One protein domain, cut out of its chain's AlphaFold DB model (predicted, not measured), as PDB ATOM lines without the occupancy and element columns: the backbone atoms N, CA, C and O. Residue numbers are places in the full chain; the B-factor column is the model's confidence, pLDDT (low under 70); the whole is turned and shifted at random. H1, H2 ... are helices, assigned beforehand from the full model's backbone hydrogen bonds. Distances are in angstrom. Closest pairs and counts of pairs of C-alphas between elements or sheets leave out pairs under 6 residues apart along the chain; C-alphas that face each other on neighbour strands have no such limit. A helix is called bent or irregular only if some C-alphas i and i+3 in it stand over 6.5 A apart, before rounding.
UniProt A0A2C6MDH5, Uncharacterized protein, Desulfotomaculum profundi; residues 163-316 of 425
ATOM      1  N   GLU A 163      18.192 -18.586 -24.745       51.50
ATOM      2  CA  GLU A 163      17.239 -19.514 -25.363       51.50
ATOM      3  C   GLU A 163      17.871 -20.600 -26.277       51.50
ATOM      4  O   GLU A 163      17.654 -21.798 -26.077       51.50
ATOM      5  N   ILE A 164      18.728 -20.237 -27.242       58.00
ATOM      6  CA  ILE A 164      19.364 -21.194 -28.170       58.00
ATOM      7  C   ILE A 164      20.481 -21.977 -27.470       58.00
ATOM      8  O   ILE A 164      20.690 -23.160 -27.754       58.00
ATOM      9  N   SER A 165      21.197 -21.351 -26.529       64.56
ATOM     10  CA  SER A 165      22.308 -22.012 -25.832       64.56
ATOM     11  C   SER A 165      21.840 -23.238 -25.040       64.56
ATOM     12  O   SER A 165      22.493 -24.281 -25.083       64.56
ATOM     13  N   PHE A 166      20.682 -23.141 -24.378       72.69
ATOM     14  CA  PHE A 166      20.119 -24.245 -23.603       72.69
ATOM     15  C   PHE A 166      19.659 -25.384 -24.515       72.69
ATOM     16  O   PHE A 166      20.027 -26.537 -24.292       72.69
ATOM     17  N   THR A 167      18.953 -25.043 -25.596       73.25
ATOM     18  CA  THR A 167      18.489 -25.994 -26.618       73.25
ATOM     19  C   THR A 167      19.653 -26.766 -27.255       73.25
ATOM     20  O   THR A 167      19.584 -27.977 -27.460       73.25
ATOM     21  N   ILE A 168      20.787 -26.109 -27.527       73.94
ATOM     22  CA  ILE A 168      21.978 -26.781 -28.073       73.94
ATOM     23  C   ILE A 168      22.575 -27.779 -27.071       73.94
ATOM     24  O   ILE A 168      22.938 -28.895 -27.456       73.94
ATOM     25  N   GLU A 169      22.721 -27.392 -25.802       72.69
ATOM     26  CA  GLU A 169      23.272 -28.283 -24.772       72.69
ATOM     27  C   GLU A 169      22.339 -29.468 -24.479       72.69
ATOM     28  O   GLU A 169      22.796 -30.599 -24.283       72.69
ATOM     29  N   GLU A 170      21.030 -29.250 -24.567       77.56
ATOM     30  CA  GLU A 170      20.007 -30.291 -24.519       77.56
ATOM     31  C   GLU A 170      20.123 -31.279 -25.690       77.56
ATOM     32  O   GLU A 170      20.233 -32.490 -25.469       77.56
ATOM     33  N   LEU A 171      20.183 -30.789 -26.933       75.50
ATOM     34  CA  LEU A 171      20.364 -31.631 -28.121       75.50
ATOM     35  C   LEU A 171      21.649 -32.463 -28.042       75.50
ATOM     36  O   LEU A 171      21.643 -33.659 -28.356       75.50
ATOM     37  N   LYS A 172      22.752 -31.868 -27.568       72.75
ATOM     38  CA  LYS A 172      24.006 -32.596 -27.314       72.75
ATOM     39  C   LYS A 172      23.803 -33.704 -26.289       72.75
ATOM     40  O   LYS A 172      24.279 -34.821 -26.506       72.75
ATOM     41  N   LEU A 173      23.112 -33.425 -25.184       78.00
ATOM     42  CA  LEU A 173      22.841 -34.421 -24.153       78.00
ATOM     43  C   LEU A 173      21.993 -35.578 -24.702       78.00
ATOM     44  O   LEU A 173      22.352 -36.741 -24.496       78.00
ATOM     45  N   ARG A 174      20.924 -35.284 -25.453       77.50
ATOM     46  CA  ARG A 174      20.078 -36.299 -26.104       77.50
ATOM     47  C   ARG A 174      20.884 -37.203 -27.022       77.50
ATOM     48  O   ARG A 174      20.758 -38.427 -26.949       77.50
ATOM     49  N   GLU A 175      21.745 -36.617 -27.847       70.94
ATOM     50  CA  GLU A 175      22.573 -37.380 -28.775       70.94
ATOM     51  C   GLU A 175      23.612 -38.245 -28.045       70.94
ATOM     52  O   GLU A 175      23.844 -39.397 -28.423       70.94
ATOM     53  N   LEU A 176      24.205 -37.748 -26.954       73.56
ATOM     54  CA  LEU A 176      25.140 -38.524 -26.133       73.56
ATOM     55  C   LEU A 176      24.464 -39.717 -25.445       73.56
ATOM     56  O   LEU A 176      25.040 -40.809 -25.437       73.56
ATOM     57  N   ILE A 177      23.244 -39.534 -24.927       79.62
ATOM     58  CA  ILE A 177      22.434 -40.615 -24.344       79.62
ATOM     59  C   ILE A 177      22.096 -41.650 -25.425       79.62
ATOM     60  O   ILE A 177      22.317 -42.845 -25.223       79.62
ATOM     61  N   ARG A 178      21.657 -41.208 -26.612       73.50
ATOM     62  CA  ARG A 178      21.334 -42.095 -27.742       73.50
ATOM     63  C   ARG A 178      22.534 -42.935 -28.191       73.50
ATOM     64  O   ARG A 178      22.374 -44.113 -28.505       73.50
ATOM     65  N   ARG A 179      23.738 -42.354 -28.188       72.69
ATOM     66  CA  ARG A 179      25.002 -43.033 -28.529       72.69
ATOM     67  C   ARG A 179      25.583 -43.888 -27.393       72.69
ATOM     68  O   ARG A 179      26.682 -44.413 -27.560       72.69
ATOM     69  N   LYS A 180      24.895 -44.020 -26.249       78.38
ATOM     70  CA  LYS A 180      25.376 -44.703 -25.029       78.38
ATOM     71  C   LYS A 180      26.716 -44.152 -24.496       78.38
ATOM     72  O   LYS A 180      27.465 -44.866 -23.835       78.38
ATOM     73  N   ASN A 181      27.043 -42.884 -24.771       77.50
ATOM     74  CA  ASN A 181      28.278 -42.242 -24.302       77.50
ATOM     75  C   ASN A 181      28.027 -41.471 -22.996       77.50
ATOM     76  O   ASN A 181      28.015 -40.235 -22.970       77.50
ATOM     77  N   TYR A 182      27.793 -42.210 -21.909       82.94
ATOM     78  CA  TYR A 182      27.335 -41.635 -20.641       82.94
ATOM     79  C   TYR A 182      28.416 -40.810 -19.927       82.94
ATOM     80  O   TYR A 182      28.115 -39.741 -19.397       82.94
ATOM     81  N   LYS A 183      29.692 -41.198 -20.027       77.81
ATOM     82  CA  LYS A 183      30.821 -40.423 -19.492       77.81
ATOM     83  C   LYS A 183      30.828 -38.955 -19.939       77.81
ATOM     84  O   LYS A 183      31.019 -38.063 -19.118       77.81
ATOM     85  N   LYS A 184      30.611 -38.682 -21.233       74.44
ATOM     86  CA  LYS A 184      30.525 -37.298 -21.742       74.44
ATOM     87  C   LYS A 184      29.190 -36.634 -21.401       74.44
ATOM     88  O   LYS A 184      29.154 -35.420 -21.214       74.44
ATOM     89  N   ALA A 185      28.113 -37.413 -21.302       76.38
ATOM     90  CA  ALA A 185      26.791 -36.915 -20.930       76.38
ATOM     91  C   ALA A 185      26.743 -36.377 -19.489       76.38
ATOM     92  O   ALA A 185      26.010 -35.426 -19.237       76.38
ATOM     93  N   ILE A 186      27.565 -36.898 -18.567       77.38
ATOM     94  CA  ILE A 186      27.693 -36.341 -17.208       77.38
ATOM     95  C   ILE A 186      28.097 -34.866 -17.264       77.38
ATOM     96  O   ILE A 186      27.412 -34.034 -16.673       77.38
ATOM     97  N   GLY A 187      29.153 -34.534 -18.015       73.44
ATOM     98  CA  GLY A 187      29.611 -33.149 -18.165       73.44
ATOM     99  C   GLY A 187      28.524 -32.243 -18.744       73.44
ATOM    100  O   GLY A 187      28.254 -31.182 -18.193       73.44
ATOM    101  N   GLN A 188      27.820 -32.707 -19.784       77.81
ATOM    102  CA  GLN A 188      26.730 -31.925 -20.381       77.81
ATOM    103  C   GLN A 188      25.538 -31.740 -19.436       77.81
ATOM    104  O   GLN A 188      25.003 -30.643 -19.329       77.81
ATOM    105  N   SER A 189      25.166 -32.772 -18.674       81.50
ATOM    106  CA  SER A 189      24.118 -32.645 -17.654       81.50
ATOM    107  C   SER A 189      24.503 -31.663 -16.539       81.50
ATOM    108  O   SER A 189      23.643 -30.949 -16.035       81.50
ATOM    109  N   GLY A 190      25.792 -31.583 -16.182       74.06
ATOM    110  CA  GLY A 190      26.306 -30.599 -15.226       74.06
ATOM    111  C   GLY A 190      26.252 -29.168 -15.764       74.06
ATOM    112  O   GLY A 190      25.861 -28.258 -15.035       74.06
ATOM    113  N   ASN A 191      26.563 -28.976 -17.049       74.56
ATOM    114  CA  ASN A 191      26.452 -27.675 -17.709       74.56
ATOM    115  C   ASN A 191      25.005 -27.159 -17.688       74.56
ATOM    116  O   ASN A 191      24.782 -26.006 -17.330       74.56
ATOM    117  N   LEU A 192      24.018 -28.017 -17.974       79.38
ATOM    118  CA  LEU A 192      22.597 -27.644 -17.910       79.38
ATOM    119  C   LEU A 192      22.175 -27.190 -16.503       79.38
ATOM    120  O   LEU A 192      21.484 -26.180 -16.370       79.38
ATOM    121  N   VAL A 193      22.636 -27.876 -15.447       77.69
ATOM    122  CA  VAL A 193      22.410 -27.442 -14.052       77.69
ATOM    123  C   VAL A 193      23.007 -26.050 -13.825       77.69
ATOM    124  O   VAL A 193      22.361 -25.176 -13.248       77.69
ATOM    125  N   GLN A 194      24.236 -25.815 -14.288       73.75
ATOM    126  CA  GLN A 194      24.897 -24.522 -14.126       73.75
ATOM    127  C   GLN A 194      24.152 -23.395 -14.855       73.75
ATOM    128  O   GLN A 194      24.005 -22.311 -14.292       73.75
ATOM    129  N   MET A 195      23.644 -23.656 -16.061       74.75
ATOM    130  CA  MET A 195      22.865 -22.686 -16.830       74.75
ATOM    131  C   MET A 195      21.575 -22.288 -16.103       74.75
ATOM    132  O   MET A 195      21.287 -21.099 -15.987       74.75
ATOM    133  N   ILE A 196      20.834 -23.248 -15.535       78.94
ATOM    134  CA  ILE A 196      19.631 -22.943 -14.740       78.94
ATOM    135  C   ILE A 196      19.970 -22.144 -13.480       78.94
ATOM    136  O   ILE A 196      19.292 -21.164 -13.166       78.94
ATOM    137  N   ARG A 197      21.062 -22.485 -12.789       78.75
ATOM    138  CA  ARG A 197      21.524 -21.714 -11.623       78.75
ATOM    139  C   ARG A 197      21.916 -20.289 -11.975       78.75
ATOM    140  O   ARG A 197      21.664 -19.380 -11.186       78.75
ATOM    141  N   GLN A 198      22.523 -20.089 -13.141       72.69
ATOM    142  CA  GLN A 198      22.838 -18.759 -13.641       72.69
ATOM    143  C   GLN A 198      21.554 -17.963 -13.899       72.69
ATOM    144  O   GLN A 198      21.402 -16.898 -13.308       72.69
ATOM    145  N   LYS A 199      20.582 -18.529 -14.630       74.12
ATOM    146  CA  LYS A 199      19.265 -17.898 -14.839       74.12
ATOM    147  C   LYS A 199      18.579 -17.540 -13.512       74.12
ATOM    148  O   LYS A 199      18.030 -16.450 -13.364       74.12
ATOM    149  N   LYS A 200      18.662 -18.420 -12.505       77.88
ATOM    150  CA  LYS A 200      18.148 -18.156 -11.148       77.88
ATOM    151  C   LYS A 200      18.817 -16.956 -10.489       77.88
ATOM    152  O   LYS A 200      18.145 -16.143  -9.853       77.88
ATOM    153  N   ASN A 201      20.134 -16.837 -10.617       74.75
ATOM    154  CA  ASN A 201      20.868 -15.700 -10.076       74.75
ATOM    155  C   ASN A 201      20.543 -14.403 -10.822       74.75
ATOM    156  O   ASN A 201      20.363 -13.383 -10.161       74.75
ATOM    157  N   ASP A 202      20.392 -14.447 -12.143       72.00
ATOM    158  CA  ASP A 202      20.041 -13.281 -12.959       72.00
ATOM    159  C   ASP A 202      18.661 -12.729 -12.560       72.00
ATOM    160  O   ASP A 202      18.523 -11.535 -12.286       72.00
ATOM    161  N   ILE A 203      17.662 -13.606 -12.385       77.00
ATOM    162  CA  ILE A 203      16.326 -13.233 -11.886       77.00
ATOM    163  C   ILE A 203      16.407 -12.618 -10.478       77.00
ATOM    164  O   ILE A 203      15.764 -11.605 -10.197       77.00
ATOM    165  N   ARG A 204      17.215 -13.190  -9.576       77.69
ATOM    166  CA  ARG A 204      17.400 -12.652  -8.215       77.69
ATOM    167  C   ARG A 204      18.087 -11.289  -8.209       77.69
ATOM    168  O   ARG A 204      17.691 -10.418  -7.439       77.69
ATOM    169  N   GLN A 205      19.097 -11.088  -9.053       75.56
ATOM    170  CA  GLN A 205      19.762  -9.792  -9.201       75.56
ATOM    171  C   GLN A 205      18.805  -8.751  -9.771       75.56
ATOM    172  O   GLN A 205      18.761  -7.623  -9.286       75.56
ATOM    173  N   PHE A 206      17.994  -9.138 -10.753       74.25
ATOM    174  CA  PHE A 206      16.958  -8.277 -11.301       74.25
ATOM    175  C   PHE A 206      15.920  -7.886 -10.237       74.25
ATOM    176  O   PHE A 206      15.596  -6.708 -10.103       74.25
ATOM    177  N   MET A 207      15.488  -8.826  -9.387       77.62
ATOM    178  CA  MET A 207      14.642  -8.506  -8.229       77.62
ATOM    179  C   MET A 207      15.287  -7.511  -7.269       77.62
ATOM    180  O   MET A 207      14.607  -6.626  -6.754       77.62
ATOM    181  N   GLN A 208      16.578  -7.674  -6.990       78.44
ATOM    182  CA  GLN A 208      17.280  -6.776  -6.085       78.44
ATOM    183  C   GLN A 208      17.332  -5.356  -6.658       78.44
ATOM    184  O   GLN A 208      17.023  -4.410  -5.940       78.44
ATOM    185  N   LYS A 209      17.594  -5.217  -7.964       74.75
ATOM    186  CA  LYS A 209      17.544  -3.924  -8.662       74.75
ATOM    187  C   LYS A 209      16.173  -3.259  -8.543       74.75
ATOM    188  O   LYS A 209      16.103  -2.083  -8.210       74.75
ATOM    189  N   ILE A 210      15.091  -4.019  -8.725       75.19
ATOM    190  CA  ILE A 210      13.716  -3.514  -8.559       75.19
ATOM    191  C   ILE A 210      13.472  -3.001  -7.135       75.19
ATOM    192  O   ILE A 210      12.783  -2.002  -6.959       75.19
ATOM    193  N   ARG A 211      14.000  -3.678  -6.109       76.44
ATOM    194  CA  ARG A 211      13.833  -3.249  -4.710       76.44
ATOM    195  C   ARG A 211      14.663  -2.018  -4.361       76.44
ATOM    196  O   ARG A 211      14.218  -1.218  -3.547       76.44
ATOM    197  N   GLU A 212      15.860  -1.894  -4.926       76.38
ATOM    198  CA  GLU A 212      16.784  -0.793  -4.636       76.38
ATOM    199  C   GLU A 212      16.414   0.488  -5.385       76.38
ATOM    200  O   GLU A 212      16.417   1.562  -4.786       76.38
ATOM    201  N   ASN A 213      16.079   0.388  -6.675       71.19
ATOM    202  CA  ASN A 213      15.707   1.543  -7.483       71.19
ATOM    203  C   ASN A 213      14.674   1.190  -8.563       71.19
ATOM    204  O   ASN A 213      15.012   0.723  -9.650       71.19
ATOM    205  N   ILE A 214      13.399   1.470  -8.284       70.50
ATOM    206  CA  ILE A 214      12.311   1.282  -9.259       70.50
ATOM    207  C   ILE A 214      12.416   2.266 -10.422       70.50
ATOM    208  O   ILE A 214      11.998   1.939 -11.528       70.50
ATOM    209  N   TYR A 215      12.953   3.466 -10.189       68.38
ATOM    210  CA  TYR A 215      12.938   4.535 -11.187       68.38
ATOM    211  C   TYR A 215      13.816   4.229 -12.408       68.38
ATOM    212  O   TYR A 215      13.571   4.792 -13.472       68.38
ATOM    213  N   ASP A 216      14.780   3.315 -12.271       68.00
ATOM    214  CA  ASP A 216      15.667   2.881 -13.357       68.00
ATOM    215  C   ASP A 216      15.093   1.709 -14.176       68.00
ATOM    216  O   ASP A 216      15.678   1.328 -15.188       68.00
ATOM    217  N   VAL A 217      13.972   1.107 -13.754       65.12
ATOM    218  CA  VAL A 217      13.407  -0.092 -14.392       65.12
ATOM    219  C   VAL A 217      12.169   0.275 -15.210       65.12
ATOM    220  O   VAL A 217      11.120   0.603 -14.653       65.12
ATOM    221  N   ASP A 218      12.256   0.161 -16.540       68.56
ATOM    222  CA  ASP A 218      11.094   0.319 -17.422       68.56
ATOM    223  C   ASP A 218      10.108  -0.849 -17.224       68.56
ATOM    224  O   ASP A 218      10.468  -2.029 -17.263       68.56
ATOM    225  N   ILE A 219       8.827  -0.515 -17.045       70.81
ATOM    226  CA  ILE A 219       7.711  -1.459 -16.901       70.81
ATOM    227  C   ILE A 219       7.652  -2.408 -18.103       70.81
ATOM    228  O   ILE A 219       7.411  -3.605 -17.948       70.81
ATOM    229  N   ARG A 220       7.912  -1.889 -19.308       71.69
ATOM    230  CA  ARG A 220       7.868  -2.683 -20.543       71.69
ATOM    231  C   ARG A 220       9.033  -3.652 -20.639       71.69
ATOM    232  O   ARG A 220       8.873  -4.760 -21.148       71.69
ATOM    233  N   GLU A 221      10.197  -3.247 -20.144       68.06
ATOM    234  CA  GLU A 221      11.368  -4.111 -20.078       68.06
ATOM    235  C   GLU A 221      11.160  -5.228 -19.052       68.06
ATOM    236  O   GLU A 221      11.448  -6.383 -19.361       68.06
ATOM    237  N   PHE A 222      10.561  -4.920 -17.895       74.25
ATOM    238  CA  PHE A 222      10.156  -5.920 -16.906       74.25
ATOM    239  C   PHE A 222       9.169  -6.936 -17.488       74.25
ATOM    240  O   PHE A 222       9.416  -8.137 -17.404       74.25
ATOM    241  N   GLU A 223       8.070  -6.484 -18.099       73.75
ATOM    242  CA  GLU A 223       7.057  -7.383 -18.667       73.75
ATOM    243  C   GLU A 223       7.617  -8.239 -19.803       73.75
ATOM    244  O   GLU A 223       7.308  -9.428 -19.875       73.75
ATOM    245  N   ARG A 224       8.475  -7.664 -20.654       75.38
ATOM    246  CA  ARG A 224       9.151  -8.406 -21.720       75.38
ATOM    247  C   ARG A 224      10.100  -9.448 -21.141       75.38
ATOM    248  O   ARG A 224       9.989 -10.606 -21.515       75.38
ATOM    249  N   LEU A 225      10.988  -9.054 -20.229       69.31
ATOM    250  CA  LEU A 225      12.007  -9.935 -19.664       69.31
ATOM    251  C   LEU A 225      11.378 -11.049 -18.828       69.31
ATOM    252  O   LEU A 225      11.709 -12.213 -19.013       69.31
ATOM    253  N   VAL A 226      10.428 -10.727 -17.950       73.56
ATOM    254  CA  VAL A 226       9.695 -11.723 -17.157       73.56
ATOM    255  C   VAL A 226       8.842 -12.597 -18.074       73.56
ATOM    256  O   VAL A 226       8.884 -13.818 -17.960       73.56
ATOM    257  N   GLY A 227       8.098 -12.005 -19.008       73.88
ATOM    258  CA  GLY A 227       7.240 -12.735 -19.936       73.88
ATOM    259  C   GLY A 227       8.010 -13.745 -20.781       73.88
ATOM    260  O   GLY A 227       7.707 -14.934 -20.704       73.88
ATOM    261  N   SER A 228       9.020 -13.288 -21.527       70.81
ATOM    262  CA  SER A 228       9.803 -14.150 -22.416       70.81
ATOM    263  C   SER A 228      10.618 -15.178 -21.635       70.81
ATOM    264  O   SER A 228      10.570 -16.361 -21.950       70.81
ATOM    265  N   THR A 229      11.296 -14.777 -20.554       71.31
ATOM    266  CA  THR A 229      12.127 -15.707 -19.769       71.31
ATOM    267  C   THR A 229      11.295 -16.847 -19.187       71.31
ATOM    268  O   THR A 229      11.739 -17.993 -19.191       71.31
ATOM    269  N   TYR A 230      10.078 -16.571 -18.708       77.38
ATOM    270  CA  TYR A 230       9.232 -17.616 -18.133       77.38
ATOM    271  C   TYR A 230       8.577 -18.522 -19.173       77.38
ATOM    272  O   TYR A 230       8.483 -19.719 -18.908       77.38
ATOM    273  N   THR A 231       8.163 -18.008 -20.338       78.44
ATOM    274  CA  THR A 231       7.650 -18.876 -21.415       78.44
ATOM    275  C   THR A 231       8.721 -19.857 -21.877       78.44
ATOM    276  O   THR A 231       8.450 -21.044 -22.023       78.44
ATOM    277  N   LEU A 232       9.962 -19.392 -21.984       72.94
ATOM    278  CA  LEU A 232      11.093 -20.236 -22.357       72.94
ATOM    279  C   LEU A 232      11.422 -21.263 -21.276       72.94
ATOM    280  O   LEU A 232      11.664 -22.421 -21.584       72.94
ATOM    281  N   LEU A 233      11.392 -20.874 -19.997       77.88
ATOM    282  CA  LEU A 233      11.591 -21.821 -18.896       77.88
ATOM    283  C   LEU A 233      10.510 -22.914 -18.865       77.88
ATOM    284  O   LEU A 233      10.819 -24.052 -18.513       77.88
ATOM    285  N   GLU A 234       9.262 -22.597 -19.223       80.88
ATOM    286  CA  GLU A 234       8.179 -23.584 -19.340       80.88
ATOM    287  C   GLU A 234       8.418 -24.561 -20.505       80.88
ATOM    288  O   GLU A 234       8.253 -25.773 -20.331       80.88
ATOM    289  N   GLU A 235       8.868 -24.068 -21.661       80.12
ATOM    290  CA  GLU A 235       9.258 -24.905 -22.803       80.12
ATOM    291  C   GLU A 235      10.450 -25.814 -22.455       80.12
ATOM    292  O   GLU A 235      10.384 -27.035 -22.629       80.12
ATOM    293  N   GLU A 236      11.504 -25.251 -21.858       77.75
ATOM    294  CA  GLU A 236      12.688 -25.979 -21.385       77.75
ATOM    295  C   GLU A 236      12.337 -27.043 -20.334       77.75
ATOM    296  O   GLU A 236      12.937 -28.119 -20.309       77.75
ATOM    297  N   TYR A 237      11.359 -26.769 -19.467       84.38
ATOM    298  CA  TYR A 237      10.861 -27.730 -18.483       84.38
ATOM    299  C   TYR A 237      10.189 -28.935 -19.155       84.38
ATOM    300  O   TYR A 237      10.408 -30.079 -18.739       84.38
ATOM    301  N   GLY A 238       9.387 -28.713 -20.202       82.88
ATOM    302  CA  GLY A 238       8.776 -29.791 -20.986       82.88
ATOM    303  C   GLY A 238       9.835 -30.712 -21.588       82.88
ATOM    304  O   GLY A 238       9.823 -31.923 -21.366       82.88
ATOM    305  N   ILE A 239      10.824 -30.108 -22.236       81.00
ATOM    306  CA  ILE A 239      11.956 -30.799 -22.851       81.00
ATOM    307  C   ILE A 239      12.780 -31.584 -21.813       81.00
ATOM    308  O   ILE A 239      13.162 -32.734 -22.040       81.00
ATOM    309  N   MET A 240      13.033 -31.012 -20.633       84.25
ATOM    310  CA  MET A 240      13.787 -31.689 -19.576       84.25
ATOM    311  C   MET A 240      13.070 -32.951 -19.067       84.25
ATOM    312  O   MET A 240      13.718 -33.953 -18.742       84.25
ATOM    313  N   ASN A 241      11.732 -32.941 -19.047       86.88
ATOM    314  CA  ASN A 241      10.947 -34.140 -18.758       86.88
ATOM    315  C   ASN A 241      11.111 -35.206 -19.854       86.88
ATOM    316  O   ASN A 241      11.271 -36.376 -19.513       86.88
ATOM    317  N   GLU A 242      11.180 -34.830 -21.135       86.69
ATOM    318  CA  GLU A 242      11.468 -35.785 -22.218       86.69
ATOM    319  C   GLU A 242      12.845 -36.449 -22.049       86.69
ATOM    320  O   GLU A 242      12.991 -37.664 -22.217       86.69
ATOM    321  N   ILE A 243      13.872 -35.674 -21.673       84.69
ATOM    322  CA  ILE A 243      15.215 -36.212 -21.399       84.69
ATOM    323  C   ILE A 243      15.174 -37.176 -20.214       84.69
ATOM    324  O   ILE A 243      15.784 -38.250 -20.271       84.69
ATOM    325  N   ARG A 244      14.453 -36.823 -19.144       88.88
ATOM    326  CA  ARG A 244      14.262 -37.708 -17.988       88.88
ATOM    327  C   ARG A 244      13.630 -39.028 -18.421       88.88
ATOM    328  O   ARG A 244      14.123 -40.084 -18.023       88.88
ATOM    329  N   ASP A 245      12.602 -38.984 -19.257       89.00
ATOM    330  CA  ASP A 245      11.911 -40.180 -19.735       89.00
ATOM    331  C   ASP A 245      12.844 -41.041 -20.613       89.00
ATOM    332  O   ASP A 245      12.914 -42.260 -20.438       89.00
ATOM    333  N   MET A 246      13.685 -40.429 -21.460       85.44
ATOM    334  CA  MET A 246      14.739 -41.152 -22.191       85.44
ATOM    335  C   MET A 246      15.767 -41.828 -21.270       85.44
ATOM    336  O   MET A 246      16.244 -42.928 -21.573       85.44
ATOM    337  N   ILE A 247      16.127 -41.194 -20.152       86.62
ATOM    338  CA  ILE A 247      17.047 -41.764 -19.158       86.62
ATOM    339  C   ILE A 247      16.402 -42.955 -18.444       86.62
ATOM    340  O   ILE A 247      17.069 -43.965 -18.216       86.62
ATOM    341  N   VAL A 248      15.114 -42.865 -18.105       88.44
ATOM    342  CA  VAL A 248      14.355 -43.974 -17.507       88.44
ATOM    343  C   VAL A 248      14.312 -45.166 -18.462       88.44
ATOM    344  O   VAL A 248      14.724 -46.255 -18.067       88.44
ATOM    345  N   LEU A 249      13.961 -44.946 -19.734       86.94
ATOM    346  CA  LEU A 249      13.974 -45.992 -20.764       86.94
ATOM    347  C   LEU A 249      15.366 -46.618 -20.947       86.94
ATOM    348  O   LEU A 249      15.499 -47.826 -21.147       86.94
ATOM    349  N   SER A 250      16.425 -45.807 -20.880       82.38
ATOM    350  CA  SER A 250      17.804 -46.299 -20.988       82.38
ATOM    351  C   SER A 250      18.211 -47.146 -19.777       82.38
ATOM    352  O   SER A 250      18.922 -48.135 -19.943       82.38
ATOM    353  N   GLU A 251      17.736 -46.817 -18.572       84.06
ATOM    354  CA  GLU A 251      17.933 -47.671 -17.397       84.06
ATOM    355  C   GLU A 251      17.128 -48.969 -17.452       84.06
ATOM    356  O   GLU A 251      17.641 -50.006 -17.039       84.06
ATOM    357  N   GLU A 252      15.884 -48.929 -17.926       85.50
ATOM    358  CA  GLU A 252      15.049 -50.126 -18.076       85.50
ATOM    359  C   GLU A 252      15.690 -51.118 -19.043       85.50
ATOM    360  O   GLU A 252      15.866 -52.281 -18.690       85.50
ATOM    361  N   ARG A 253      16.185 -50.637 -20.190       83.25
ATOM    362  CA  ARG A 253      16.949 -51.461 -21.141       83.25
ATOM    363  C   ARG A 253      18.175 -52.108 -20.505       83.25
ATOM    364  O   ARG A 253      18.445 -53.278 -20.749       83.25
ATOM    365  N   LEU A 254      18.915 -51.376 -19.668       79.94
ATOM    366  CA  LEU A 254      20.066 -51.947 -18.962       79.94
ATOM    367  C   LEU A 254      19.656 -53.006 -17.933       79.94
ATOM    368  O   LEU A 254      20.361 -54.001 -17.789       79.94
ATOM    369  N   LYS A 255      18.523 -52.823 -17.242       80.06
ATOM    370  CA  LYS A 255      17.976 -53.825 -16.312       80.06
ATOM    371  C   LYS A 255      17.497 -55.083 -17.040       80.06
ATOM    372  O   LYS A 255      17.695 -56.183 -16.535       80.06
ATOM    373  N   GLU A 256      16.893 -54.944 -18.217       81.81
ATOM    374  CA  GLU A 256      16.494 -56.076 -19.063       81.81
ATOM    375  C   GLU A 256      17.715 -56.843 -19.598       81.81
ATOM    376  O   GLU A 256      17.752 -58.076 -19.541       81.81
ATOM    377  N   GLU A 257      18.751 -56.133 -20.059       76.06
ATOM    378  CA  GLU A 257      20.025 -56.735 -20.476       76.06
ATOM    379  C   GLU A 257      20.720 -57.455 -19.296       76.06
ATOM    380  O   GLU A 257      21.271 -58.544 -19.478       76.06
ATOM    381  N   GLU A 258      20.640 -56.898 -18.079       70.62
ATOM    382  CA  GLU A 258      21.129 -57.504 -16.830       70.62
ATOM    383  C   GLU A 258      20.364 -58.796 -16.486       70.62
ATOM    384  O   GLU A 258      20.982 -59.835 -16.237       70.62
ATOM    385  N   ALA A 259      19.028 -58.770 -16.551       72.00
ATOM    386  CA  ALA A 259      18.174 -59.931 -16.291       72.00
ATOM    387  C   ALA A 259      18.394 -61.071 -17.303       72.00
ATOM    388  O   ALA A 259      18.307 -62.245 -16.946       72.00
ATOM    389  N   SER A 260      18.720 -60.728 -18.550       71.56
ATOM    390  CA  SER A 260      18.961 -61.689 -19.632       71.56
ATOM    391  C   SER A 260      20.326 -62.383 -19.532       71.56
ATOM    392  O   SER A 260      20.469 -63.526 -19.963       71.56
ATOM    393  N   ARG A 261      21.348 -61.694 -19.001       65.56
ATOM    394  CA  ARG A 261      22.741 -62.180 -18.950       65.56
ATOM    395  C   ARG A 261      23.180 -62.688 -17.574       65.56
ATOM    396  O   ARG A 261      24.212 -63.345 -17.489       65.56
ATOM    397  N   GLY A 262      22.427 -62.413 -16.506       57.03
ATOM    398  CA  GLY A 262      22.636 -62.966 -15.160       57.03
ATOM    399  C   GLY A 262      23.837 -62.406 -14.380       57.03
ATOM    400  O   GLY A 262      23.839 -62.468 -13.153       57.03
ATOM    401  N   THR A 263      24.835 -61.815 -15.048       59.31
ATOM    402  CA  THR A 263      25.989 -61.153 -14.417       59.31
ATOM    403  C   THR A 263      26.238 -59.775 -15.021       59.31
ATOM    404  O   THR A 263      26.384 -59.648 -16.238       59.31
ATOM    405  N   LEU A 264      26.343 -58.752 -14.170       59.31
ATOM    406  CA  LEU A 264      26.778 -57.415 -14.572       59.31
ATOM    407  C   LEU A 264      28.265 -57.430 -14.935       59.31
ATOM    408  O   LEU A 264      29.113 -57.611 -14.057       59.31
ATOM    409  N   ASP A 265      28.564 -57.177 -16.206       68.81
ATOM    410  CA  ASP A 265      29.916 -56.846 -16.647       68.81
ATOM    411  C   ASP A 265      30.393 -55.545 -15.965       68.81
ATOM    412  O   ASP A 265      29.580 -54.678 -15.616       68.81
ATOM    413  N   GLU A 266      31.701 -55.374 -15.762       75.88
ATOM    414  CA  GLU A 266      32.246 -54.166 -15.113       75.88
ATOM    415  C   GLU A 266      31.911 -52.891 -15.906       75.88
ATOM    416  O   GLU A 266      31.703 -51.820 -15.330       75.88
ATOM    417  N   GLU A 267      31.758 -53.006 -17.226       73.12
ATOM    418  CA  GLU A 267      31.281 -51.919 -18.085       73.12
ATOM    419  C   GLU A 267      29.802 -51.578 -17.843       73.12
ATOM    420  O   GLU A 267      29.447 -50.398 -17.794       73.12
ATOM    421  N   MET A 268      28.939 -52.573 -17.599       70.19
ATOM    422  CA  MET A 268      27.521 -52.340 -17.286       70.19
ATOM    423  C   MET A 268      27.345 -51.690 -15.909       70.19
ATOM    424  O   MET A 268      26.494 -50.814 -15.750       70.19
ATOM    425  N   LYS A 269      28.181 -52.043 -14.921       79.19
ATOM    426  CA  LYS A 269      28.186 -51.369 -13.608       79.19
ATOM    427  C   LYS A 269      28.564 -49.895 -13.725       79.19
ATOM    428  O   LYS A 269      27.927 -49.056 -13.088       79.19
ATOM    429  N   ARG A 270      29.569 -49.576 -14.550       82.81
ATOM    430  CA  ARG A 270      29.982 -48.189 -14.821       82.81
ATOM    431  C   ARG A 270      28.907 -47.418 -15.577       82.81
ATOM    432  O   ARG A 270      28.564 -46.320 -15.168       82.81
ATOM    433  N   ALA A 271      28.306 -48.002 -16.610       80.62
ATOM    434  CA  ALA A 271      27.201 -47.360 -17.320       80.62
ATOM    435  C   ALA A 271      26.021 -47.052 -16.380       80.62
ATOM    436  O   ALA A 271      25.453 -45.963 -16.428       80.62
ATOM    437  N   ARG A 272      25.691 -47.971 -15.463       82.69
ATOM    438  CA  ARG A 272      24.642 -47.768 -14.455       82.69
ATOM    439  C   ARG A 272      24.975 -46.639 -13.477       82.69
ATOM    440  O   ARG A 272      24.090 -45.847 -13.156       82.69
ATOM    441  N   SER A 273      26.219 -46.545 -13.001       85.94
ATOM    442  CA  SER A 273      26.621 -45.440 -12.121       85.94
ATOM    443  C   SER A 273      26.642 -44.101 -12.860       85.94
ATOM    444  O   SER A 273      26.164 -43.107 -12.317       85.94
ATOM    445  N   GLU A 274      27.113 -44.070 -14.110       86.94
ATOM    446  CA  GLU A 274      27.126 -42.867 -14.945       86.94
ATOM    447  C   GLU A 274      25.702 -42.354 -15.214       86.94
ATOM    448  O   GLU A 274      25.428 -41.166 -15.040       86.94
ATOM    449  N   ILE A 275      24.759 -43.245 -15.535       86.81
ATOM    450  CA  ILE A 275      23.349 -42.880 -15.732       86.81
ATOM    451  C   ILE A 275      22.696 -42.388 -14.439       86.81
ATOM    452  O   ILE A 275      21.942 -41.415 -14.472       86.81
ATOM    453  N   ALA A 276      23.011 -42.997 -13.293       87.75
ATOM    454  CA  ALA A 276      22.488 -42.545 -12.007       87.75
ATOM    455  C   ALA A 276      22.912 -41.098 -11.690       87.75
ATOM    456  O   ALA A 276      22.112 -40.319 -11.164       87.75
ATOM    457  N   VAL A 277      24.144 -40.714 -12.049       88.19
ATOM    458  CA  VAL A 277      24.630 -39.331 -11.915       88.19
ATOM    459  C   VAL A 277      23.872 -38.393 -12.854       88.19
ATOM    460  O   VAL A 277      23.380 -37.360 -12.402       88.19
ATOM    461  N   ILE A 278      23.709 -38.767 -14.127       87.81
ATOM    462  CA  ILE A 278      22.957 -37.961 -15.103       87.81
ATOM    463  C   ILE A 278      21.518 -37.754 -14.619       87.81
ATOM    464  O   ILE A 278      21.039 -36.625 -14.591       87.81
ATOM    465  N   ARG A 279      20.841 -38.812 -14.155       88.69
ATOM    466  CA  ARG A 279      19.489 -38.717 -13.588       88.69
ATOM    467  C   ARG A 279      19.424 -37.733 -12.429       88.69
ATOM    468  O   ARG A 279      18.498 -36.931 -12.368       88.69
ATOM    469  N   ARG A 280      20.373 -37.814 -11.494       90.56
ATOM    470  CA  ARG A 280      20.408 -36.912 -10.340       90.56
ATOM    471  C   ARG A 280      20.528 -35.458 -10.788       90.56
ATOM    472  O   ARG A 280      19.801 -34.618 -10.264       90.56
ATOM    473  N   ASN A 281      21.402 -35.182 -11.755       87.94
ATOM    474  CA  ASN A 281      21.578 -33.843 -12.308       87.94
ATOM    475  C   ASN A 281      20.281 -33.348 -12.953       87.94
ATOM    476  O   ASN A 281      19.809 -32.281 -12.593       87.94
ATOM    477  N   ILE A 282      19.651 -34.161 -13.804       89.06
ATOM    478  CA  ILE A 282      18.402 -33.802 -14.490       89.06
ATOM    479  C   ILE A 282      17.251 -33.573 -13.511       89.06
ATOM    480  O   ILE A 282      16.558 -32.569 -13.624       89.06
ATOM    481  N   ASN A 283      17.073 -34.433 -12.505       89.81
ATOM    482  CA  ASN A 283      16.050 -34.215 -11.478       89.81
ATOM    483  C   ASN A 283      16.306 -32.922 -10.693       89.81
ATOM    484  O   ASN A 283      15.373 -32.170 -10.448       89.81
ATOM    485  N   THR A 284      17.570 -32.630 -10.368       87.75
ATOM    486  CA  THR A 284      17.942 -31.363  -9.718       87.75
ATOM    487  C   THR A 284      17.591 -30.173 -10.614       87.75
ATOM    488  O   THR A 284      17.009 -29.207 -10.135       87.75
ATOM    489  N   THR A 285      17.879 -30.254 -11.918       85.06
ATOM    490  CA  THR A 285      17.515 -29.216 -12.892       85.06
ATOM    491  C   THR A 285      16.003 -29.006 -12.958       85.06
ATOM    492  O   THR A 285      15.555 -27.865 -12.927       85.06
ATOM    493  N   ILE A 286      15.214 -30.087 -13.001       88.56
ATOM    494  CA  ILE A 286      13.743 -30.037 -13.027       88.56
ATOM    495  C   ILE A 286      13.197 -29.390 -11.750       88.56
ATOM    496  O   ILE A 286      12.305 -28.546 -11.824       88.56
ATOM    497  N   ASP A 287      13.729 -29.764 -10.584       89.12
ATOM    498  CA  ASP A 287      13.304 -29.207  -9.298       89.12
ATOM    499  C   ASP A 287      13.638 -27.709  -9.201       89.12
ATOM    500  O   ASP A 287      12.781 -26.913  -8.812       89.12
ATOM    501  N   GLU A 288      14.844 -27.304  -9.620       85.00
ATOM    502  CA  GLU A 288      15.263 -25.896  -9.657       85.00
ATOM    503  C   GLU A 288      14.435 -25.078 -10.675       85.00
ATOM    504  O   GLU A 288      14.012 -23.962 -10.368       85.00
ATOM    505  N   GLN A 289      14.134 -25.630 -11.859       86.06
ATOM    506  CA  GLN A 289      13.239 -25.002 -12.844       86.06
ATOM    507  C   GLN A 289      11.820 -24.838 -12.292       86.06
ATOM    508  O   GLN A 289      11.215 -23.777 -12.435       86.06
ATOM    509  N   LYS A 290      11.284 -25.861 -11.619       86.69
ATOM    510  CA  LYS A 290       9.958 -25.800 -10.998       86.69
ATOM    511  C   LYS A 290       9.893 -24.727  -9.914       86.69
ATOM    512  O   LYS A 290       8.905 -24.000  -9.838       86.69
ATOM    513  N   GLU A 291      10.929 -24.618  -9.085       86.25
ATOM    514  CA  GLU A 291      11.047 -23.558  -8.080       86.25
ATOM    515  C   GLU A 291      11.021 -22.171  -8.739       86.25
ATOM    516  O   GLU A 291      10.241 -21.317  -8.323       86.25
ATOM    517  N   LEU A 292      11.783 -21.970  -9.822       82.62
ATOM    518  CA  LEU A 292      11.787 -20.716 -10.585       82.62
ATOM    519  C   LEU A 292      10.413 -20.363 -11.159       82.62
ATOM    520  O   LEU A 292       9.974 -19.217 -11.042       82.62
ATOM    521  N   ILE A 293       9.726 -21.338 -11.759       82.44
ATOM    522  CA  ILE A 293       8.380 -21.152 -12.318       82.44
ATOM    523  C   ILE A 293       7.395 -20.747 -11.211       82.44
ATOM    524  O   ILE A 293       6.568 -19.863 -11.421       82.44
ATOM    525  N   LEU A 294       7.500 -21.328 -10.011       82.56
ATOM    526  CA  LEU A 294       6.670 -20.939  -8.864       82.56
ATOM    527  C   LEU A 294       7.005 -19.526  -8.350       82.56
ATOM    528  O   LEU A 294       6.093 -18.767  -8.008       82.56
ATOM    529  N   GLU A 295       8.286 -19.141  -8.337       80.12
ATOM    530  CA  GLU A 295       8.732 -17.797  -7.940       80.12
ATOM    531  C   GLU A 295       8.159 -16.683  -8.840       80.12
ATOM    532  O   GLU A 295       7.983 -15.557  -8.366       80.12
ATOM    533  N   ARG A 296       7.759 -16.984 -10.087       79.12
ATOM    534  CA  ARG A 296       7.117 -16.040 -11.032       79.12
ATOM    535  C   ARG A 296       5.966 -15.246 -10.412       79.12
ATOM    536  O   ARG A 296       5.852 -14.030 -10.601       79.12
ATOM    537  N   HIS A 297       5.090 -15.931  -9.675       70.19
ATOM    538  CA  HIS A 297       3.935 -15.297  -9.039       70.19
ATOM    539  C   HIS A 297       4.358 -14.369  -7.895       70.19
ATOM    540  O   HIS A 297       3.768 -13.300  -7.721       70.19
ATOM    541  N   GLY A 298       5.406 -14.744  -7.155       77.88
ATOM    542  CA  GLY A 298       6.006 -13.908  -6.117       77.88
ATOM    543  C   GLY A 298       6.649 -12.649  -6.695       77.88
ATOM    544  O   GLY A 298       6.404 -11.556  -6.193       77.88
ATOM    545  N   LEU A 299       7.384 -12.782  -7.799       77.94
ATOM    546  CA  LEU A 299       8.016 -11.679  -8.529       77.94
ATOM    547  C   LEU A 299       7.018 -10.608  -8.961       77.94
ATOM    548  O   LEU A 299       7.200  -9.427  -8.672       77.94
ATOM    549  N   SER A 300       5.928 -11.032  -9.603       79.38
ATOM    550  CA  SER A 300       4.875 -10.115 -10.050       79.38
ATOM    551  C   SER A 300       4.198  -9.399  -8.879       79.38
ATOM    552  O   SER A 300       3.762  -8.259  -9.019       79.38
ATOM    553  N   LYS A 301       4.091 -10.066  -7.724       83.50
ATOM    554  CA  LYS A 301       3.528  -9.479  -6.507       83.50
ATOM    555  C   LYS A 301       4.475  -8.445  -5.897       83.50
ATOM    556  O   LYS A 301       4.037  -7.323  -5.671       83.50
ATOM    557  N   ILE A 302       5.748  -8.799  -5.707       80.25
ATOM    558  CA  ILE A 302       6.777  -7.899  -5.166       80.25
ATOM    559  C   ILE A 302       6.864  -6.644  -6.028       80.25
ATOM    560  O   ILE A 302       6.798  -5.547  -5.503       80.25
ATOM    561  N   TYR A 303       6.927  -6.791  -7.352       80.56
ATOM    562  CA  TYR A 303       6.976  -5.651  -8.265       80.56
ATOM    563  C   TYR A 303       5.791  -4.687  -8.081       80.56
ATOM    564  O   TYR A 303       5.980  -3.475  -7.981       80.56
ATOM    565  N   LYS A 304       4.565  -5.220  -7.977       82.19
ATOM    566  CA  LYS A 304       3.356  -4.415  -7.737       82.19
ATOM    567  C   LYS A 304       3.376  -3.714  -6.379       82.19
ATOM    568  O   LYS A 304       2.972  -2.558  -6.306       82.19
ATOM    569  N   GLU A 305       3.823  -4.405  -5.332       85.19
ATOM    570  CA  GLU A 305       3.957  -3.842  -3.984       85.19
ATOM    571  C   GLU A 305       4.979  -2.705  -3.976       85.19
ATOM    572  O   GLU A 305       4.638  -1.593  -3.582       85.19
ATOM    573  N   THR A 306       6.178  -2.921  -4.523       81.50
ATOM    574  CA  THR A 306       7.215  -1.886  -4.548       81.50
ATOM    575  C   THR A 306       6.761  -0.657  -5.351       81.50
ATOM    576  O   THR A 306       7.026   0.474  -4.950       81.50
ATOM    577  N   ILE A 307       6.040  -0.840  -6.468       80.19
ATOM    578  CA  ILE A 307       5.454   0.280  -7.225       80.19
ATOM    579  C   ILE A 307       4.423   1.042  -6.389       80.19
ATOM    580  O   ILE A 307       4.433   2.273  -6.379       80.19
ATOM    581  N   ALA A 308       3.525   0.335  -5.702       82.19
ATOM    582  CA  ALA A 308       2.522   0.964  -4.849       82.19
ATOM    583  C   ALA A 308       3.175   1.770  -3.714       82.19
ATOM    584  O   ALA A 308       2.757   2.899  -3.440       82.19
ATOM    585  N   ASP A 309       4.236   1.234  -3.113       81.69
ATOM    586  CA  ASP A 309       5.018   1.910  -2.077       81.69
ATOM    587  C   ASP A 309       5.738   3.145  -2.636       81.69
ATOM    588  O   ASP A 309       5.678   4.220  -2.043       81.69
ATOM    589  N   SER A 310       6.341   3.037  -3.823       78.56
ATOM    590  CA  SER A 310       6.960   4.159  -4.542       78.56
ATOM    591  C   SER A 310       5.968   5.294  -4.813       78.56
ATOM    592  O   SER A 310       6.239   6.454  -4.485       78.56
ATOM    593  N   PHE A 311       4.777   4.976  -5.334       75.31
ATOM    594  CA  PHE A 311       3.727   5.976  -5.530       75.31
ATOM    595  C   PHE A 311       3.279   6.593  -4.207       75.31
ATOM    596  O   PHE A 311       3.083   7.805  -4.146       75.31
ATOM    597  N   SER A 312       3.158   5.793  -3.147       76.69
ATOM    598  CA  SER A 312       2.791   6.278  -1.814       76.69
ATOM    599  C   SER A 312       3.831   7.251  -1.258       76.69
ATOM    600  O   SER A 312       3.461   8.291  -0.717       76.69
ATOM    601  N   LEU A 313       5.122   6.973  -1.457       73.81
ATOM    602  CA  LEU A 313       6.226   7.858  -1.074       73.81
ATOM    603  C   LEU A 313       6.261   9.149  -1.904       73.81
ATOM    604  O   LEU A 313       6.567  10.206  -1.365       73.81
ATOM    605  N   SER A 314       5.922   9.085  -3.192       69.06
ATOM    606  CA  SER A 314       5.834  10.265  -4.066       69.06
ATOM    607  C   SER A 314       4.610  11.142  -3.751       69.06
ATOM    608  O   SER A 314       4.676  12.371  -3.786       69.06
ATOM    609  N   LEU A 315       3.484  10.516  -3.390       67.31
ATOM    610  CA  LEU A 315       2.267  11.196  -2.934       67.31
ATOM    611  C   LEU A 315       2.413  11.771  -1.520       67.31
ATOM    612  O   LEU A 315       1.749  12.760  -1.194       67.31
ATOM    613  N   ALA A 316       3.273  11.177  -0.689       68.38
ATOM    614  CA  ALA A 316       3.625  11.705   0.618       68.38
ATOM    615  C   ALA A 316       4.396  13.018   0.443       68.38
ATOM    616  O   ALA A 316       5.607  13.061   0.231       68.38
TER     617      ALA A 316
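What this domain is: This is residues 163 to 316 of the 425 residues of an uncharacterized protein of Desulfotomaculum profundi (UniProt A0A2C6MDH5). A long, slender rod of four helices in an up-and-down bundle, with the longest helix, H4, along one side and the short H1 diagonally across from it, while H2 and H3 lie between these two. H1 and H2 form one helical hairpin and H3 and H4 a longer one, which reaches past the turn between H1 and H2; at the other end of the rod, residues 311 to 316 stick out alone. The printed part has 154 residues with four named helices, in the order H1, H2, H3, H4, and no named strand; the class is all helix. The whole is loose, with a radius of gyration of the C-alphas of 21.0 A, and spans 79 by 23 by 19 A.

Where its parts are: H4, the longest helix, holds residues 266 to 315 and measures 72.9 A from first to last C-alpha, from C-alpha 266 at (32.246, -54.166, -15.113) to C-alpha 315 at (2.267, 11.196, -2.934). H3 holds residues 219 to 261 and measures 62.6 A. H2 holds residues 182 to 212 and measures 45.1 A. H1 holds residues 163 to 178, begins with C-alpha 163 at (17.239, -19.514, -25.363) and measures 23.1 A.

How they stand to each other: The four helices form a bundle, up and down, each running against the one before it in the chain. H4 touches H2, the same way at a shallow tilt of 10 degrees; their closest C-alphas, those of Val 193 and Thr 285, are 5.3 A apart. H4 also touches H3, its partner in a hairpin, opposite ways at a shallow tilt of 18 degrees, with the closest C-alphas, those of Tyr 237 and Ile 286, 6.6 A apart. H4 has a kink of 32 degrees near residue 297; it is neither bent nor irregular, but only just: C-alphas 294 and 297 are 6.3 A apart. H2 and H3 are near each other, with 11 pairs of C-alphas within 10 A. H1 touches residues 182 to 195 of H2 in the other hairpin, opposite ways at a shallow tilt of 22 degrees; the closest C-alphas, those of Leu 173 and Ala 185, are 5.7 A apart. H1 touches H3 along residues 232 to 247, the same way at a shallow tilt of 3 degrees; the closest C-alphas, those of Arg 174 and Ile 243, are 6.8 A apart. H1 and H4 are apart. Every O i to N i+4 pair is within hydrogen-bond range in H3, against 11 of 12 in H1, 26 of 27 in H2 and 44 of 46 in H4.

The domain as a whole: The two C-alphas farthest apart, those of Arg 261 and Ala 316, are 78.8 A from each other. The printed part has no cut. The links H1 to H2 and H3 to H4 are tight, and H2 to H3 is short. The mean pLDDT of the printed part is 77.6; it is under 70 at residues 163 to 165, 215 to 218, 221, 225, 261 to 265 and 314 to 316.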